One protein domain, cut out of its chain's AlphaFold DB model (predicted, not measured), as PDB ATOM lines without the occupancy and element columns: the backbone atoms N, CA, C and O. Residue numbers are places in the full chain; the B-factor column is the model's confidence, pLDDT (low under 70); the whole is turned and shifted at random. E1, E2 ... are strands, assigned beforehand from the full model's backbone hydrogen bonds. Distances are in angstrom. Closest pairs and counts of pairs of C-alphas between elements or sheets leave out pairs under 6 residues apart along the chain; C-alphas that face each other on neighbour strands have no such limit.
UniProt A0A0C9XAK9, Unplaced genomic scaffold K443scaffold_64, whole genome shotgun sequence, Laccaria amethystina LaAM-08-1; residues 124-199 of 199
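What this domain is: This is residues 124 to 199 of the 199 residues of an uncharacterized protein of Laccaria amethystina LaAM-08-1 (UniProt A0A0C9XAK9). The chain is wound in stacked turns as a small solenoid of strands, E1 E2 E3 in the first turn, E4 E5 E6 in the second and E7 E8 in a third that is not completed, with E9 folding back on E8 as a hairpin. The strands stack into three walls: E2, E5 and E8 with E9 at the edge face the two strands E3 and E6 as a sandwich, and the short strands E1, E4 and E7 make the third wall at one end. The printed part has 76 residues with no named helix and nine named strands, E1 to E9 in order along the chain, and the class is all strand. The sheet E2 E5 E8 E9 is mixed, while the sheets E1 E4 E7 and E3 E6 are parallel. The whole is compact, with a radius of gyration of the C-alphas of 12.4 A and spans of 36, 26 and 19 A.

How they stand to each other: E1, residues 124 to 126, and E4, residues 153 to 156, are parallel neighbours at 16 degrees, with N 126 and O 155 within hydrogen-bond range at 3.0 A. On the other side of E4 is E7, residues 180 to 183, also parallel at 16 degrees, with N 156 and O 182 at 2.8 A. E2, residues 131 to 135, is an edge strand of the second sheet and is apart from E1. E2 is parallel to E5, residues 159 to 165, at 8 degrees, with N 163 and O 132 at 3.0 A. E5 is parallel to E8, residues 188 to 193, at 10 degrees, with N 162 and O 190 at 2.8 A. E8 and E9, residues 196 to 198, form an antiparallel hairpin at 128 degrees, with N 196 and O 193 at 2.9 A. E3, residues 142 to 148, and E6, residues 169 to 175, are parallel at 11 degrees, with N 148 and O 174 at 2.8 A. The sheet E3 E6 and the sheet E2 E5 E8 E9 form a sandwich, two sheets face to face, 9.1 A centre to centre where they face each other, their strands at 30 degrees. Across it, the closest C-alphas of E3 and E5, those of Gly 145 and Ile 164, are 5.8 A apart, and those of E6 and E8, Gly 172 and Thr 191, are 5.9 A apart. E9 and E3 are apart.

Where its parts are: E1 begins at C-alpha 124, (9.606, -41.062, 121.273), and is 6.5 A from first to last C-alpha. E2 is 13.1 A long by the same measure, E3 14.4 A and E4 10.0 A. E5 is 20.1 A long, from C-alpha 159 at (13.014, -29.066, 130.991) to C-alpha 165 at (29.699, -31.117, 119.913). E6 is 16.4 A long, E7 9.9 A and E8 16.8 A. E9 is 6.3 A long and ends at C-alpha 198, (21.757, -21.603, 120.493).

The domain as a whole: The two C-alphas farthest apart are those of Leu 139 and Glu 185, at 37.5 A. The printed part runs from 124 to 199, the chain's last residue, and has no cut. No link is long: the one from E2 to E3, with 6 residues, is short, and the other seven are tight. The mean pLDDT of the printed part is 80.0, and 16 residues are under 70: residues 124 to 126, 128 to 133 and 135 to 140, and residue 199.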
ATOM      1  N   SER A 124       8.637 -41.064 120.173       60.91
ATOM      2  CA  SER A 124       9.606 -41.062 121.273       60.91
ATOM      3  C   SER A 124       9.300 -39.934 122.237       60.91
ATOM      4  O   SER A 124       9.056 -38.797 121.832       60.91
ATOM      5  N   GLN A 125       9.289 -40.276 123.521       57.72
ATOM      6  CA  GLN A 125       9.095 -39.326 124.602       57.72
ATOM      7  C   GLN A 125      10.447 -39.025 125.238       57.72
ATOM      8  O   GLN A 125      11.125 -39.936 125.713       57.72
ATOM      9  N   LEU A 126      10.832 -37.749 125.240       66.81
ATOM     10  CA  LEU A 126      11.937 -37.266 126.061       66.81
ATOM     11  C   LEU A 126      11.337 -36.780 127.385       66.81
ATOM     12  O   LEU A 126      10.540 -35.837 127.410       66.81
ATOM     13  N   LEU A 127      11.646 -37.505 128.461       71.31
ATOM     14  CA  LEU A 127      11.108 -37.244 129.792       71.31
ATOM     15  C   LEU A 127      11.756 -36.000 130.425       71.31
ATOM     16  O   LEU A 127      12.893 -35.672 130.084       71.31
ATOM     17  N   PRO A 128      11.081 -35.349 131.391       50.03
ATOM     18  CA  PRO A 128      11.630 -34.199 132.103       50.03
ATOM     19  C   PRO A 128      13.012 -34.481 132.701       50.03
ATOM     20  O   PRO A 128      13.205 -35.493 133.373       50.03
ATOM     21  N   GLY A 129      13.962 -33.567 132.482       55.78
ATOM     22  CA  GLY A 129      15.353 -33.735 132.910       55.78
ATOM     23  C   GLY A 129      16.182 -34.648 132.000       55.78
ATOM     24  O   GLY A 129      17.317 -34.975 132.347       55.78
ATOM     25  N   GLY A 130      15.641 -35.063 130.852       62.28
ATOM     26  CA  GLY A 130      16.373 -35.806 129.836       62.28
ATOM     27  C   GLY A 130      17.515 -34.976 129.252       62.28
ATOM     28  O   GLY A 130      17.324 -33.821 128.862       62.28
ATOM     29  N   ASN A 131      18.700 -35.586 129.181       57.12
ATOM     30  CA  ASN A 131      19.853 -35.038 128.479       57.12
ATOM     31  C   ASN A 131      20.161 -35.922 127.268       57.12
ATOM     32  O   ASN A 131      20.321 -37.140 127.405       57.12
ATOM     33  N   ALA A 132      20.236 -35.312 126.093       65.50
ATOM     34  CA  ALA A 132      20.696 -35.968 124.881       65.50
ATOM     35  C   ALA A 132      21.992 -35.291 124.448       65.50
ATOM     36  O   ALA A 132      22.005 -34.080 124.230       65.50
ATOM     37  N   SER A 133      23.071 -36.064 124.306       64.75
ATOM     38  CA  SER A 133      24.285 -35.554 123.683       64.75
ATOM     39  C   SER A 133      24.672 -36.358 122.458       64.75
ATOM     40  O   SER A 133      24.544 -37.585 122.416       64.75
ATOM     41  N   ASN A 134      25.110 -35.636 121.434       71.00
ATOM     42  CA  ASN A 134      25.634 -36.221 120.216       71.00
ATOM     43  C   ASN A 134      27.024 -35.643 119.973       71.00
ATOM     44  O   ASN A 134      27.183 -34.424 119.890       71.00
ATOM     45  N   ASN A 135      28.012 -36.525 119.860       65.94
ATOM     46  CA  ASN A 135      29.405 -36.157 119.646       65.94
ATOM     47  C   ASN A 135      29.888 -36.770 118.335       65.94
ATOM     48  O   ASN A 135      29.669 -37.958 118.077       65.94
ATOM     49  N   ALA A 136      30.547 -35.966 117.506       63.69
ATOM     50  CA  ALA A 136      31.025 -36.443 116.220       63.69
ATOM     51  C   ALA A 136      32.227 -37.390 116.369       63.69
ATOM     52  O   ALA A 136      33.146 -37.104 117.138       63.69
ATOM     53  N   PRO A 137      32.301 -38.464 115.567       59.25
ATOM     54  CA  PRO A 137      33.501 -39.290 115.479       59.25
ATOM     55  C   PRO A 137      34.588 -38.699 114.556       59.25
ATOM     56  O   PRO A 137      35.725 -39.162 114.606       59.25
ATOM     57  N   ALA A 138      34.272 -37.715 113.697       59.03
ATOM     58  CA  ALA A 138      35.216 -37.134 112.733       59.03
ATOM     59  C   ALA A 138      34.852 -35.701 112.285       59.03
ATOM     60  O   ALA A 138      33.677 -35.383 112.058       59.03
ATOM     61  N   LEU A 139      35.889 -34.875 112.083       57.06
ATOM     62  CA  LEU A 139      35.821 -33.510 111.546       57.06
ATOM     63  C   LEU A 139      35.198 -33.499 110.139       57.06
ATOM     64  O   LEU A 139      35.629 -34.234 109.254       57.06
ATOM     65  N   GLY A 140      34.181 -32.657 109.941       63.53
ATOM     66  CA  GLY A 140      33.462 -32.503 108.667       63.53
ATOM     67  C   GLY A 140      32.137 -33.267 108.565       63.53
ATOM     68  O   GLY A 140      31.450 -33.170 107.551       63.53
ATOM     69  N   SER A 141      31.744 -34.003 109.607       74.31
ATOM     70  CA  SER A 141      30.409 -34.607 109.679       74.31
ATOM     71  C   SER A 141      29.341 -33.595 110.121       74.31
ATOM     72  O   SER A 141      29.641 -32.623 110.821       74.31
ATOM     73  N   ARG A 142      28.089 -33.832 109.699       79.81
ATOM     74  CA  ARG A 142      26.901 -33.091 110.146       79.81
ATOM     75  C   ARG A 142      26.303 -33.740 111.385       79.81
ATOM     76  O   ARG A 142      26.038 -34.943 111.369       79.81
ATOM     77  N   GLY A 143      26.071 -32.945 112.420       81.00
ATOM     78  CA  GLY A 143      25.460 -33.378 113.670       81.00
ATOM     79  C   GLY A 143      24.060 -32.818 113.832       81.00
ATOM     80  O   GLY A 143      23.827 -31.643 113.568       81.00
ATOM     81  N   TYR A 144      23.144 -33.655 114.307       83.31
ATOM     82  CA  TYR A 144      21.817 -33.230 114.743       83.31
ATOM     83  C   TYR A 144      21.628 -33.653 116.196       83.31
ATOM     84  O   TYR A 144      21.957 -34.793 116.540       83.31
ATOM     85  N   GLY A 145      21.098 -32.764 117.033       83.62
ATOM     86  CA  GLY A 145      20.703 -33.116 118.399       83.62
ATOM     87  C   GLY A 145      19.483 -34.031 118.404       83.62
ATOM     88  O   GLY A 145      19.495 -35.095 119.016       83.62
ATOM     89  N   ILE A 146      18.462 -33.659 117.630       84.62
ATOM     90  CA  ILE A 146      17.310 -34.508 117.304       84.62
ATOM     91  C   ILE A 146      17.159 -34.550 115.785       84.62
ATOM     92  O   ILE A 146      17.121 -33.504 115.141       84.62
ATOM     93  N   SER A 147      17.045 -35.750 115.214       84.44
ATOM     94  CA  SER A 147      16.746 -35.946 113.792       84.44
ATOM     95  C   SER A 147      15.520 -36.837 113.636       84.44
ATOM     96  O   SER A 147      15.509 -37.971 114.121       84.44
ATOM     97  N   LEU A 148      14.491 -36.310 112.973       85.06
ATOM     98  CA  LEU A 148      13.252 -37.008 112.655       85.06
ATOM     99  C   LEU A 148      13.057 -37.090 111.150       85.06
ATOM    100  O   LEU A 148      12.997 -36.074 110.456       85.06
ATOM    101  N   GLU A 149      12.882 -38.308 110.662       82.44
ATOM    102  CA  GLU A 149      12.580 -38.595 109.266       82.44
ATOM    103  C   GLU A 149      11.358 -39.519 109.183       82.44
ATOM    104  O   GLU A 149      10.929 -40.102 110.183       82.44
ATOM    105  N   ASP A 150      10.785 -39.639 107.986       86.56
ATOM    106  CA  ASP A 150       9.741 -40.622 107.668       86.56
ATOM    107  C   ASP A 150       8.459 -40.529 108.531       86.56
ATOM    108  O   ASP A 150       7.948 -41.536 109.018       86.56
ATOM    109  N   ASN A 151       7.894 -39.323 108.682       83.31
ATOM    110  CA  ASN A 151       6.670 -39.039 109.454       83.31
ATOM    111  C   ASN A 151       6.758 -39.445 110.940       83.31
ATOM    112  O   ASN A 151       5.782 -39.907 111.540       83.31
ATOM    113  N   SER A 152       7.929 -39.269 111.550       79.75
ATOM    114  CA  SER A 152       8.152 -39.564 112.968       79.75
ATOM    115  C   SER A 152       7.646 -38.442 113.873       79.75
ATOM    116  O   SER A 152       7.575 -37.280 113.473       79.75
ATOM    117  N   THR A 153       7.301 -38.768 115.118       83.31
ATOM    118  CA  THR A 153       6.868 -37.766 116.099       83.31
ATOM    119  C   THR A 153       7.703 -37.870 117.369       83.31
ATOM    120  O   THR A 153       7.869 -38.950 117.923       83.31
ATOM    121  N   VAL A 154       8.199 -36.747 117.877       84.50
ATOM    122  CA  VAL A 154       8.780 -36.677 119.225       84.50
ATOM    123  C   VAL A 154       7.924 -35.780 120.092       84.50
ATOM    124  O   VAL A 154       7.497 -34.720 119.645       84.50
ATOM    125  N   GLN A 155       7.687 -36.199 121.331       88.00
ATOM    126  CA  GLN A 155       7.092 -35.357 122.359       88.00
ATOM    127  C   GLN A 155       8.123 -35.095 123.456       88.00
ATOM    128  O   GLN A 155       8.655 -36.026 124.059       88.00
ATOM    129  N   MET A 156       8.397 -33.822 123.717       84.69
ATOM    130  CA  MET A 156       9.309 -33.369 124.762       84.69
ATOM    131  C   MET A 156       8.495 -32.800 125.918       84.69
ATOM    132  O   MET A 156       7.608 -31.962 125.720       84.69
ATOM    133  N   MET A 157       8.790 -33.273 127.127       82.56
ATOM    134  CA  MET A 157       8.100 -32.866 128.348       82.56
ATOM    135  C   MET A 157       9.086 -32.278 129.354       82.56
ATOM    136  O   MET A 157      10.189 -32.793 129.516       82.56
ATOM    137  N   GLY A 158       8.681 -31.225 130.062       87.19
ATOM    138  CA  GLY A 158       9.491 -30.584 131.099       87.19
ATOM    139  C   GLY A 158      10.722 -29.862 130.549       87.19
ATOM    140  O   GLY A 158      10.734 -29.413 129.404       87.19
ATOM    141  N   THR A 159      11.752 -29.712 131.379       87.19
ATOM    142  CA  THR A 159      13.014 -29.066 130.991       87.19
ATOM    143  C   THR A 159      13.961 -30.095 130.389       87.19
ATOM    144  O   THR A 159      14.321 -31.058 131.063       87.19
ATOM    145  N   ASN A 160      14.366 -29.877 129.141       83.19
ATOM    146  CA  ASN A 160      15.269 -30.746 128.391       83.19
ATOM    147  C   ASN A 160      16.509 -29.972 127.948       83.19
ATOM    148  O   ASN A 160      16.438 -28.773 127.653       83.19
ATOM    149  N   GLU A 161      17.635 -30.666 127.875       85.94
ATOM    150  CA  GLU A 161      18.886 -30.111 127.374       85.94
ATOM    151  C   GLU A 161      19.461 -31.030 126.297       85.94
ATOM    152  O   GLU A 161      19.459 -32.254 126.431       85.94
ATOM    153  N   ILE A 162      19.885 -30.424 125.194       87.06
ATOM    154  CA  ILE A 162      20.447 -31.106 124.037       87.06
ATOM    155  C   ILE A 162      21.816 -30.492 123.795       87.06
ATOM    156  O   ILE A 162      21.893 -29.301 123.497       87.06
ATOM    157  N   ASP A 163      22.876 -31.278 123.915       86.25
ATOM    158  CA  ASP A 163      24.247 -30.817 123.687       86.25
ATOM    159  C   ASP A 163      24.845 -31.506 122.457       86.25
ATOM    160  O   ASP A 163      24.799 -32.729 122.312       86.25
ATOM    161  N   ILE A 164      25.373 -30.722 121.528       86.69
ATOM    162  CA  ILE A 164      25.907 -31.213 120.261       86.69
ATOM    163  C   ILE A 164      27.324 -30.688 120.148       86.69
ATOM    164  O   ILE A 164      27.522 -29.476 120.165       86.69
ATOM    165  N   SER A 165      28.310 -31.568 120.003       86.31
ATOM    166  CA  SER A 165      29.699 -31.117 119.913       86.31
ATOM    167  C   SER A 165      30.550 -31.909 118.927       86.31
ATOM    168  O   SER A 165      30.279 -33.072 118.609       86.31
ATOM    169  N   GLY A 166      31.598 -31.257 118.422       83.50
ATOM    170  CA  GLY A 166      32.638 -31.892 117.608       83.50
ATOM    171  C   GLY A 166      32.285 -32.083 116.131       83.50
ATOM    172  O   GLY A 166      33.058 -32.697 115.395       83.50
ATOM    173  N   PHE A 167      31.149 -31.561 115.669       82.19
ATOM    174  CA  PHE A 167      30.750 -31.626 114.261       82.19
ATOM    175  C   PHE A 167      31.302 -30.431 113.480       82.19
ATOM    176  O   PHE A 167      31.417 -29.333 114.010       82.19
ATOM    177  N   GLY A 168      31.609 -30.627 112.192       82.06
ATOM    178  CA  GLY A 168      31.972 -29.498 111.319       82.06
ATOM    179  C   GLY A 168      30.775 -28.588 111.024       82.06
ATOM    180  O   GLY A 168      30.938 -27.412 110.721       82.06
ATOM    181  N   GLU A 169      29.572 -29.150 111.128       83.81
ATOM    182  CA  GLU A 169      28.303 -28.451 110.994       83.81
ATOM    183  C   GLU A 169      27.297 -29.116 111.949       83.81
ATOM    184  O   GLU A 169      27.023 -30.310 111.835       83.81
ATOM    185  N   ALA A 170      26.767 -28.370 112.912       84.25
ATOM    186  CA  ALA A 170      25.848 -28.881 113.927       84.25
ATOM    187  C   ALA A 170      24.505 -28.149 113.866       84.25
ATOM    188  O   ALA A 170      24.448 -26.943 113.637       84.25
ATOM    189  N   HIS A 171      23.426 -28.889 114.110       85.25
ATOM    190  CA  HIS A 171      22.049 -28.408 114.060       85.25
ATOM    191  C   HIS A 171      21.275 -28.909 115.277       85.25
ATOM    192  O   HIS A 171      21.362 -30.082 115.630       85.25
ATOM    193  N   GLY A 172      20.468 -28.048 115.897       86.38
ATOM    194  CA  GLY A 172      19.708 -28.414 117.095       86.38
ATOM    195  C   GLY A 172      18.700 -29.535 116.858       86.38
ATOM    196  O   GLY A 172      18.854 -30.655 117.349       86.38
ATOM    197  N   MET A 173      17.663 -29.228 116.085       88.25
ATOM    198  CA  MET A 173      16.571 -30.146 115.779       88.25
ATOM    199  C   MET A 173      16.287 -30.123 114.284       88.25
ATOM    200  O   MET A 173      16.191 -29.060 113.675       88.25
ATOM    201  N   TYR A 174      16.128 -31.301 113.698       86.81
ATOM    202  CA  TYR A 174      15.809 -31.479 112.293       86.81
ATOM    203  C   TYR A 174      14.620 -32.420 112.152       86.81
ATOM    204  O   TYR A 174      14.595 -33.503 112.734       86.81
ATOM    205  N   ALA A 175      13.627 -31.994 111.375       86.19
ATOM    206  CA  ALA A 175      12.439 -32.774 111.077       86.19
ATOM    207  C   ALA A 175      12.164 -32.732 109.571       86.19
ATOM    208  O   ALA A 175      12.075 -31.660 108.972       86.19
ATOM    209  N   LYS A 176      12.013 -33.906 108.957       86.62
ATOM    210  CA  LYS A 176      11.739 -34.075 107.527       86.62
ATOM    211  C   LYS A 176      10.578 -35.035 107.293       86.62
ATOM    212  O   LYS A 176      10.323 -35.934 108.092       86.62
ATOM    213  N   GLY A 177       9.889 -34.847 106.165       86.81
ATOM    214  CA  GLY A 177       8.871 -35.769 105.662       86.81
ATOM    215  C   GLY A 177       7.689 -35.898 106.612       86.81
ATOM    216  O   GLY A 177       7.478 -36.979 107.133       86.81
ATOM    217  N   GLY A 178       6.997 -34.791 106.905       83.38
ATOM    218  CA  GLY A 178       5.807 -34.763 107.771       83.38
ATOM    219  C   GLY A 178       6.058 -35.038 109.258       83.38
ATOM    220  O   GLY A 178       5.104 -35.092 110.035       83.38
ATOM    221  N   SER A 179       7.323 -35.187 109.660       85.69
ATOM    222  CA  SER A 179       7.710 -35.389 111.054       85.69
ATOM    223  C   SER A 179       7.369 -34.187 111.934       85.69
ATOM    224  O   SER A 179       7.381 -33.044 111.473       85.69
ATOM    225  N   LYS A 180       7.080 -34.442 113.212       87.31
ATOM    226  CA  LYS A 180       6.626 -33.421 114.163       87.31
ATOM    227  C   LYS A 180       7.387 -33.500 115.478       87.31
ATOM    228  O   LYS A 180       7.650 -34.582 115.994       87.31
ATOM    229  N   ILE A 181       7.689 -32.338 116.038       88.19
ATOM    230  CA  ILE A 181       8.221 -32.201 117.390       88.19
ATOM    231  C   ILE A 181       7.155 -31.469 118.196       88.19
ATOM    232  O   ILE A 181       6.804 -30.336 117.877       88.19
ATOM    233  N   TYR A 182       6.620 -32.128 119.213       89.75
ATOM    234  CA  TYR A 182       5.683 -31.542 120.155       89.75
ATOM    235  C   TYR A 182       6.403 -31.206 121.448       89.75
ATOM    236  O   TYR A 182       7.157 -32.016 121.983       89.75
ATOM    237  N   MET A 183       6.117 -30.026 121.976       88.06
ATOM    238  CA  MET A 183       6.466 -29.661 123.339       88.06
ATOM    239  C   MET A 183       5.185 -29.554 124.148       88.06
ATOM    240  O   MET A 183       4.242 -28.881 123.733       88.06
ATOM    241  N   THR A 184       5.141 -30.233 125.290       87.25
ATOM    242  CA  THR A 184       4.012 -30.096 126.214       87.25
ATOM    243  C   THR A 184       4.043 -28.713 126.868       87.25
ATOM    244  O   THR A 184       5.114 -28.135 127.053       87.25
ATOM    245  N   GLU A 185       2.883 -28.181 127.247       90.00
ATOM    246  CA  GLU A 185       2.773 -26.908 127.965       90.00
ATOM    247  C   GLU A 185       3.712 -26.850 129.186       90.00
ATOM    248  O   GLU A 185       3.893 -27.837 129.900       90.00
ATOM    249  N   GLY A 186       4.369 -25.702 129.382       86.38
ATOM    250  CA  GLY A 186       5.362 -25.503 130.443       86.38
ATOM    251  C   GLY A 186       6.708 -26.206 130.219       86.38
ATOM    252  O   GLY A 186       7.606 -26.078 131.051       86.38
ATOM    253  N   SER A 187       6.882 -26.932 129.110       85.88
ATOM    254  CA  SER A 187       8.163 -27.558 128.769       85.88
ATOM    255  C   SER A 187       9.140 -26.525 128.219       85.88
ATOM    256  O   SER A 187       8.762 -25.606 127.497       85.88
ATOM    257  N   THR A 188      10.421 -26.704 128.525       88.88
ATOM    258  CA  THR A 188      11.507 -25.889 127.976       88.88
ATOM    259  C   THR A 188      12.564 -26.804 127.378       88.88
ATOM    260  O   THR A 188      12.786 -27.919 127.847       88.88
ATOM    261  N   THR A 189      13.203 -26.388 126.294       86.62
ATOM    262  CA  THR A 189      14.289 -27.157 125.680       86.62
ATOM    263  C   THR A 189      15.415 -26.206 125.341       86.62
ATOM    264  O   THR A 189      15.187 -25.163 124.733       86.62
ATOM    265  N   LYS A 190      16.621 -26.542 125.795       90.31
ATOM    266  CA  LYS A 190      17.837 -25.779 125.527       90.31
ATOM    267  C   LYS A 190      18.732 -26.600 124.626       90.31
ATOM    268  O   LYS A 190      19.009 -27.755 124.933       90.31
ATOM    269  N   THR A 191      19.214 -25.990 123.557       88.06
ATOM    270  CA  THR A 191      20.202 -26.611 122.681       88.06
ATOM    271  C   THR A 191      21.530 -25.895 122.840       88.06
ATOM    272  O   THR A 191      21.594 -24.670 122.732       88.06
ATOM    273  N   ARG A 192      22.592 -26.655 123.092       88.38
ATOM    274  CA  ARG A 192      23.969 -26.182 123.037       88.38
ATOM    275  C   ARG A 192      24.675 -26.804 121.846       88.38
ATOM    276  O   ARG A 192      24.497 -27.984 121.559       88.38
ATOM    277  N   ILE A 193      25.437 -25.979 121.141       88.00
ATOM    278  CA  ILE A 193      26.321 -26.396 120.059       88.00
ATOM    279  C   ILE A 193      27.731 -25.959 120.431       88.00
ATOM    280  O   ILE A 193      27.980 -24.772 120.651       88.00
ATOM    281  N   ASP A 194      28.625 -26.934 120.561       88.00
ATOM    282  CA  ASP A 194      29.995 -26.761 121.041       88.00
ATOM    283  C   ASP A 194      30.035 -25.956 122.354       88.00
ATOM    284  O   ASP A 194      30.792 -24.999 122.515       88.00
ATOM    285  N   GLY A 195      29.138 -26.307 123.284       87.19
ATOM    286  CA  GLY A 195      28.983 -25.644 124.581       87.19
ATOM    287  C   GLY A 195      28.262 -24.289 124.548       87.19
ATOM    288  O   GLY A 195      27.901 -23.769 125.605       87.19
ATOM    289  N   ASN A 196      27.984 -23.726 123.370       88.62
ATOM    290  CA  ASN A 196      27.317 -22.433 123.232       88.62
ATOM    291  C   ASN A 196      25.804 -22.601 123.114       88.62
ATOM    292  O   ASN A 196      25.320 -23.361 122.278       88.62
ATOM    293  N   LEU A 197      25.043 -21.867 123.930       87.00
ATOM    294  CA  LEU A 197      23.584 -21.870 123.846       87.00
ATOM    295  C   LEU A 197      23.131 -21.269 122.509       87.00
ATOM    296  O   LEU A 197      23.414 -20.105 122.222       87.00
ATOM    297  N   VAL A 198      22.386 -22.050 121.736       82.00
ATOM    298  CA  VAL A 198      21.757 -21.603 120.493       82.00
ATOM    299  C   VAL A 198      20.376 -21.056 120.834       82.00
ATOM    300  O   VAL A 198      19.610 -21.710 121.545       82.00
ATOM    301  N   ARG A 199      20.107 -19.825 120.392       68.62
ATOM    302  CA  ARG A 199      18.823 -19.138 120.578       68.62
ATOM    303  C   ARG A 199      17.902 -19.363 119.396       68.62
ATOM    304  O   ARG A 199      18.422 -19.363 118.260       68.62
TER     305      ARG A 199